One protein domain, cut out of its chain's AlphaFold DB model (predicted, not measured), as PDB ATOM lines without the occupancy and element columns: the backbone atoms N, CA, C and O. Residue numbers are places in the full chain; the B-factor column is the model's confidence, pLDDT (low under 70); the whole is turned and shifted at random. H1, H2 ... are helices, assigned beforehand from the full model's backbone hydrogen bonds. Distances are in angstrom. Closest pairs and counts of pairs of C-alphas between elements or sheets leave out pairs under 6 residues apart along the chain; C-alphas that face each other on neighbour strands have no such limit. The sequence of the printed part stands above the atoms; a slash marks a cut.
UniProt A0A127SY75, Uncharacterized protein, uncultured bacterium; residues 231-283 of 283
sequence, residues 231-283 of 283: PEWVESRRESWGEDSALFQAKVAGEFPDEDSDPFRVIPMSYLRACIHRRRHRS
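Overview. This is residues 231 to 283 of the 283 residues of an uncharacterized protein of uncultured bacterium (UniProt A0A127SY75). What shape do these atoms make? One helix, H3, sticks out with residues 270 to 283 as a free arm from a small, flat body, in which H1 and H2 run side by side as a helical hairpin and a long link leads from H2 to the arm. What is it built of? The printed part has 53 residues with three named helices, in the order H1, H2, H3, and no named strand; its class is all helix. How far does it reach? The whole is loose, with a radius of gyration of the C-alphas of 14.4 A, and the C-alphas span 47 by 27 by 9 A, the arm adding much of the length.

Arrangement. How does the longest helix stand to the others? H3, residues 269 to 280, is close to but not clearly touching H1, residues 231 to 241: the closest C-alphas are those of Ser 240 and Met 269, 7.6 A apart. The two run the same way at a steep tilt of 41 degrees. H3 is apart from H2, residues 246 to 253. How do H1 and H2 stand? They touch and form a helical hairpin; their closest C-alphas are those of Trp 241 and Phe 248, 6.5 A apart. They run opposite ways at a shallow tilt of 13 degrees, with their centres 10.7 A apart. What do the backbone N and O atoms show? In H1 and H2 every O i to N i+4 pair is within hydrogen-bond range, and in H3 6 of 8 are.

Along the chain. Where is H3 found? It runs from Met 269, with its C-alpha at (224.245, 189.689, 372.828), to Arg 280, with its C-alpha at (239.672, 184.750, 365.712), 17.7 A from first to last C-alpha. Where is the hairpin found? H1 begins at C-alpha 231, at (205.024, 195.746, 374.125), and is 15.1 A long from first to last C-alpha. H2 measures 9.8 A from C-alpha 246 to C-alpha 253.

Size, cuts and confidence. How large is it? The two C-alphas farthest apart are those of Gly 254 and Ser 283, at 47.3 A. Without residues 270 to 283, which stand free, the body spans 27 by 21 by 9 A and has a radius of gyration of 9.3 A. Is the printed part continuous, and which link is long? It has no cut and ends at Ser 283, the chain's last residue. The link from H1 to H2 is tight, with 4 residues, and that from H2 to H3 is long, with residues 254 to 268. Where is confidence low? The model's pLDDT is under 70 for residues 259 to 283, and its mean over the printed part is 74.1. The mean is 50 for H3 and 94 for each of H1 and H2.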
ATOM      1  N   PRO A 231     204.615 197.041 374.651       94.94
ATOM      2  CA  PRO A 231     205.024 195.746 374.125       94.94
ATOM      3  C   PRO A 231     206.479 195.686 373.652       94.94
ATOM      4  O   PRO A 231     207.170 194.689 373.865       94.94
ATOM      5  N   GLU A 232     206.982 196.776 373.075       95.12
ATOM      6  CA  GLU A 232     208.368 196.893 372.616       95.12
ATOM      7  C   GLU A 232     209.346 196.834 373.792       95.12
ATOM      8  O   GLU A 232     210.413 196.222 373.697       95.12
ATOM      9  N   TRP A 233     208.993 197.460 374.919       95.00
ATOM     10  CA  TRP A 233     209.825 197.415 376.113       95.00
ATOM     11  C   TRP A 233     209.872 196.007 376.703       95.00
ATOM     12  O   TRP A 233     210.965 195.542 377.039       95.00
ATOM     13  N   VAL A 234     208.724 195.324 376.787       96.31
ATOM     14  CA  VAL A 234     208.633 193.929 377.249       96.31
ATOM     15  C   VAL A 234     209.515 193.026 376.401       96.31
ATOM     16  O   VAL A 234     210.326 192.293 376.960       96.31
ATOM     17  N   GLU A 235     209.408 193.106 375.074       95.69
ATOM     18  CA  GLU A 235     210.192 192.248 374.184       95.69
ATOM     19  C   GLU A 235     211.689 192.552 374.284       95.69
ATOM     20  O   GLU A 235     212.512 191.653 374.440       95.69
ATOM     21  N   SER A 236     212.054 193.833 374.365       93.75
ATOM     22  CA  SER A 236     213.439 194.231 374.623       93.75
ATOM     23  C   SER A 236     213.980 193.674 375.951       93.75
ATOM     24  O   SER A 236     215.154 193.289 376.036       93.75
ATOM     25  N   ARG A 237     213.162 193.619 377.014       95.00
ATOM     26  CA  ARG A 237     213.554 192.986 378.288       95.00
ATOM     27  C   ARG A 237     213.618 191.465 378.175       95.00
ATOM     28  O   ARG A 237     214.547 190.882 378.724       95.00
ATOM     29  N   ARG A 238     212.695 190.845 377.439       93.44
ATOM     30  CA  ARG A 238     212.689 189.403 377.156       93.44
ATOM     31  C   ARG A 238     214.001 188.981 376.499       93.44
ATOM     32  O   ARG A 238     214.653 188.062 376.979       93.44
ATOM     33  N   GLU A 239     214.446 189.715 375.482       92.19
ATOM     34  CA  GLU A 239     215.702 189.442 374.777       92.19
ATOM     35  C   GLU A 239     216.955 189.717 375.627       92.19
ATOM     36  O   GLU A 239     217.942 188.986 375.542       92.19
ATOM     37  N   SER A 240     216.956 190.799 376.415       90.44
ATOM     38  CA  SER A 240     218.162 191.252 377.131       90.44
ATOM     39  C   SER A 240     218.372 190.611 378.503       90.44
ATOM     40  O   SER A 240     219.522 190.429 378.912       90.44
ATOM     41  N   TRP A 241     217.294 190.307 379.222       91.69
ATOM     42  CA  TRP A 241     217.333 189.686 380.549       91.69
ATOM     43  C   TRP A 241     217.016 188.189 380.477       91.69
ATOM     44  O   TRP A 241     217.588 187.398 381.220       91.69
ATOM     45  N   GLY A 242     216.157 187.772 379.547       89.62
ATOM     46  CA  GLY A 242     215.606 186.419 379.528       89.62
ATOM     47  C   GLY A 242     214.424 186.277 380.487       89.62
ATOM     48  O   GLY A 242     214.401 186.870 381.567       89.62
ATOM     49  N   GLU A 243     213.435 185.481 380.086       89.38
ATOM     50  CA  GLU A 243     212.180 185.288 380.831       89.38
ATOM     51  C   GLU A 243     212.381 184.666 382.212       89.38
ATOM     52  O   GLU A 243     211.701 185.047 383.161       89.38
ATOM     53  N   ASP A 244     213.366 183.775 382.334       88.00
ATOM     54  CA  ASP A 244     213.705 183.089 383.586       88.00
ATOM     55  C   ASP A 244     214.511 183.971 384.556       88.00
ATOM     56  O   ASP A 244     214.911 183.522 385.629       88.00
ATOM     57  N   SER A 245     214.842 185.208 384.172       90.50
ATOM     58  CA  SER A 245     215.576 186.109 385.060       90.50
ATOM     59  C   SER A 245     214.659 186.668 386.144       90.50
ATOM     60  O   SER A 245     213.520 187.068 385.884       90.50
ATOM     61  N   ALA A 246     215.204 186.824 387.352       90.25
ATOM     62  CA  ALA A 246     214.486 187.452 388.460       90.25
ATOM     63  C   ALA A 246     213.991 188.871 388.105       90.25
ATOM     64  O   ALA A 246     212.916 189.294 388.529       90.25
ATOM     65  N   LEU A 247     214.752 189.604 387.281       91.31
ATOM     66  CA  LEU A 247     214.369 190.936 386.805       91.31
ATOM     67  C   LEU A 247     213.137 190.895 385.898       91.31
ATOM     68  O   LEU A 247     212.249 191.734 386.052       91.31
ATOM     69  N   PHE A 248     213.067 189.946 384.960       94.06
ATOM     70  CA  PHE A 248     211.908 189.818 384.083       94.06
ATOM     71  C   PHE A 248     210.671 189.388 384.874       94.06
ATOM     72  O   PHE A 248     209.626 190.032 384.772       94.06
ATOM     73  N   GLN A 249     210.802 188.374 385.730       94.56
ATOM     74  CA  GLN A 249     209.697 187.886 386.555       94.56
ATOM     75  C   GLN A 249     209.112 189.005 387.434       94.56
ATOM     76  O   GLN A 249     207.914 189.283 387.362       94.56
ATOM     77  N   ALA A 250     209.956 189.754 388.151       93.50
ATOM     78  CA  ALA A 250     209.474 190.811 389.036       93.50
ATOM     79  C   ALA A 250     208.967 192.056 388.288       93.50
ATOM     80  O   ALA A 250     207.884 192.572 388.577       93.50
ATOM     81  N   LYS A 251     209.743 192.575 387.326       94.38
ATOM     82  CA  LYS A 251     209.458 193.881 386.702       94.38
ATOM     83  C   LYS A 251     208.515 193.806 385.513       94.38
ATOM     84  O   LYS A 251     207.920 194.829 385.173       94.38
ATOM     85  N   VAL A 252     208.383 192.637 384.890       96.00
ATOM     86  CA  VAL A 252     207.610 192.433 383.658       96.00
ATOM     87  C   VAL A 252     206.435 191.496 383.916       96.00
ATOM     88  O   VAL A 252     205.291 191.902 383.717       96.00
ATOM     89  N   ALA A 253     206.684 190.285 384.421       96.25
ATOM     90  CA  ALA A 253     205.618 189.322 384.708       96.25
ATOM     91  C   ALA A 253     204.805 189.681 385.965       96.25
ATOM     92  O   ALA A 253     203.663 189.256 386.087       96.25
ATOM     93  N   GLY A 254     205.352 190.502 386.868       96.25
ATOM     94  CA  GLY A 254     204.668 190.879 388.106       96.25
ATOM     95  C   GLY A 254     204.586 189.728 389.111       96.25
ATOM     96  O   GLY A 254     203.694 189.729 389.960       96.25
ATOM     97  N   GLU A 255     205.526 188.786 389.045       95.81
ATOM     98  CA  GLU A 255     205.602 187.604 389.905       95.81
ATOM     99  C   GLU A 255     206.852 187.624 390.789       95.81
ATOM    100  O   GLU A 255     207.884 188.189 390.421       95.81
ATOM    101  N   PHE A 256     206.747 187.035 391.985       94.12
ATOM    102  CA  PHE A 256     207.914 186.862 392.852       94.12
ATOM    103  C   PHE A 256     208.892 185.899 392.186       94.12
ATOM    104  O   PHE A 256     208.446 184.836 391.756       94.12
ATOM    105  N   PRO A 257     210.190 186.239 392.119       90.56
ATOM    106  CA  PRO A 257     211.149 185.350 391.499       90.56
ATOM    107  C   PRO A 257     211.223 183.980 392.169       90.56
ATOM    108  O   PRO A 257     211.260 183.905 393.401       90.56
ATOM    109  N   ASP A 258     211.294 182.917 391.367       80.94
ATOM    110  CA  ASP A 258     211.523 181.558 391.871       80.94
ATOM    111  C   ASP A 258     212.919 181.443 392.505       80.94
ATOM    112  O   ASP A 258     213.840 182.160 392.108       80.94
ATOM    113  N   GLU A 259     213.106 180.518 393.454       69.62
ATOM    114  CA  GLU A 259     214.404 180.301 394.126       69.62
ATOM    115  C   GLU A 259     215.539 179.953 393.141       69.62
ATOM    116  O   GLU A 259     216.689 180.320 393.378       69.62
ATOM    117  N   ASP A 260     215.201 179.316 392.015       62.66
ATOM    118  CA  ASP A 260     216.132 178.946 390.942       62.66
ATOM    119  C   ASP A 260     216.379 180.079 389.923       62.66
ATOM    120  O   ASP A 260     217.163 179.918 388.981       62.66
ATOM    121  N   SER A 261     215.724 181.233 390.082       66.31
ATOM    122  CA  SER A 261     215.863 182.364 389.161       66.31
ATOM    123  C   SER A 261     217.237 183.001 389.302       66.31
ATOM    124  O   SER A 261     217.595 183.503 390.366       66.31
ATOM    125  N   ASP A 262     218.004 183.045 388.214       63.56
ATOM    126  CA  ASP A 262     219.346 183.629 388.220       63.56
ATOM    127  C   ASP A 262     219.265 185.171 388.324       63.56
ATOM    128  O   ASP A 262     218.794 185.832 387.385       63.56
ATOM    129  N   PRO A 263     219.741 185.786 389.429       59.47
ATOM    130  CA  PRO A 263     219.719 187.237 389.597       59.47
ATOM    131  C   PRO A 263     220.735 187.965 388.697       59.47
ATOM    132  O   PRO A 263     220.670 189.189 388.574       59.47
ATOM    133  N   PHE A 264     221.664 187.241 388.060       55.31
ATOM    134  CA  PHE A 264     222.765 187.771 387.251       55.31
ATOM    135  C   PHE A 264     222.662 187.444 385.757       55.31
ATOM    136  O   PHE A 264     223.566 187.811 384.995       55.31
ATOM    137  N   ARG A 265     221.578 186.805 385.296       54.25
ATOM    138  CA  ARG A 265     221.353 186.533 383.869       54.25
ATOM    139  C   ARG A 265     220.970 187.826 383.142       54.25
ATOM    140  O   ARG A 265     219.821 188.126 382.868       54.25
ATOM    141  N   VAL A 266     221.984 188.632 382.863       50.16
ATOM    142  CA  VAL A 266     221.941 189.834 382.030       50.16
ATOM    143  C   VAL A 266     223.125 189.697 381.084       50.16
ATOM    144  O   VAL A 266     224.201 190.232 381.338       50.16
ATOM    145  N   ILE A 267     222.988 188.909 380.013       52.62
ATOM    146  CA  ILE A 267     224.021 188.872 378.968       52.62
ATOM    147  C   ILE A 267     223.470 189.529 377.704       52.62
ATOM    148  O   ILE A 267     222.826 188.866 376.890       52.62
ATOM    149  N   PRO A 268     223.780 190.818 377.477       50.50
ATOM    150  CA  PRO A 268     223.538 191.459 376.194       50.50
ATOM    151  C   PRO A 268     224.310 190.736 375.081       50.50
ATOM    152  O   PRO A 268     225.523 190.534 375.175       50.50
ATOM    153  N   MET A 269     223.646 190.402 373.972       43.25
ATOM    154  CA  MET A 269     224.245 189.689 372.828       43.25
ATOM    155  C   MET A 269     225.460 190.387 372.189       43.25
ATOM    156  O   MET A 269     226.273 189.746 371.515       43.25
ATOM    157  N   SER A 270     225.637 191.689 372.420       52.56
ATOM    158  CA  SER A 270     226.846 192.425 372.035       52.56
ATOM    159  C   SER A 270     228.110 191.890 372.728       52.56
ATOM    160  O   SER A 270     229.170 191.833 372.102       52.56
ATOM    161  N   TYR A 271     228.002 191.405 373.969       53.62
ATOM    162  CA  TYR A 271     229.117 190.832 374.729       53.62
ATOM    163  C   TYR A 271     229.532 189.456 374.198       53.62
ATOM    164  O   TYR A 271     230.725 189.176 374.064       53.62
ATOM    165  N   LEU A 272     228.571 188.621 373.799       50.22
ATOM    166  CA  LEU A 272     228.854 187.332 373.157       50.22
ATOM    167  C   LEU A 272     229.535 187.511 371.789       50.22
ATOM    168  O   LEU A 272     230.519 186.827 371.496       50.22
ATOM    169  N   ARG A 273     229.094 188.483 370.978       50.28
ATOM    170  CA  ARG A 273     229.707 188.781 369.667       50.28
ATOM    171  C   ARG A 273     231.142 189.320 369.785       50.28
ATOM    172  O   ARG A 273     232.006 188.919 369.004       50.28
ATOM    173  N   ALA A 274     231.436 190.146 370.791       51.59
ATOM    174  CA  ALA A 274     232.795 190.634 371.061       51.59
ATOM    175  C   ALA A 274     233.756 189.521 371.533       51.59
ATOM    176  O   ALA A 274     234.932 189.502 371.150       51.59
ATOM    177  N   CYS A 275     233.260 188.557 372.315       53.41
ATOM    178  CA  CYS A 275     234.040 187.399 372.761       53.41
ATOM    179  C   CYS A 275     234.378 186.431 371.612       53.41
ATOM    180  O   CYS A 275     235.479 185.876 371.581       53.41
ATOM    181  N   ILE A 276     233.483 186.278 370.631       54.00
ATOM    182  CA  ILE A 276     233.717 185.442 369.442       54.00
ATOM    183  C   ILE A 276     234.756 186.085 368.504       54.00
ATOM    184  O   ILE A 276     235.625 185.383 367.982       54.00
ATOM    185  N   HIS A 277     234.750 187.413 368.336       48.84
ATOM    186  CA  HIS A 277     235.740 188.087 367.482       48.84
ATOM    187  C   HIS A 277     237.151 188.161 368.084       48.84
ATOM    188  O   HIS A 277     238.125 188.052 367.339       48.84
ATOM    189  N   ARG A 278     237.309 188.245 369.414       49.47
ATOM    190  CA  ARG A 278     238.647 188.237 370.047       49.47
ATOM    191  C   ARG A 278     239.387 186.900 369.940       49.47
ATOM    192  O   ARG A 278     240.614 186.900 369.993       49.47
ATOM    193  N   ARG A 279     238.683 185.775 369.765       46.16
ATOM    194  CA  ARG A 279     239.322 184.459 369.562       46.16
ATOM    195  C   ARG A 279     239.817 184.227 368.132       46.16
ATOM    196  O   ARG A 279     240.747 183.454 367.961       46.16
ATOM    197  N   ARG A 280     239.262 184.910 367.124       48.16
ATOM    198  CA  ARG A 280     239.672 184.750 365.712       48.16
ATOM    199  C   ARG A 280     240.918 185.546 365.302       48.16
ATOM    200  O   ARG A 280     241.464 185.275 364.244       48.16
ATOM    201  N   HIS A 281     241.386 186.480 366.132       50.12
ATOM    202  CA  HIS A 281     242.599 187.279 365.880       50.12
ATOM    203  C   HIS A 281     243.785 186.911 366.794       50.12
ATOM    204  O   HIS A 281     244.729 187.685 366.926       50.12
ATOM    205  N   ARG A 282     243.728 185.752 367.464       47.69
ATOM    206  CA  ARG A 282     244.825 185.195 368.281       47.69
ATOM    207  C   ARG A 282     245.245 183.787 367.830       47.69
ATOM    208  O   ARG A 282     245.761 183.017 368.635       47.69
ATOM    209  N   SER A 283     244.995 183.454 366.566       42.16
ATOM    210  CA  SER A 283     245.584 182.296 365.883       42.16
ATOM    211  C   SER A 283     246.597 182.783 364.866       42.16
ATOM    212  O   SER A 283     246.305 183.827 364.240       42.16
TER     213      SER A 283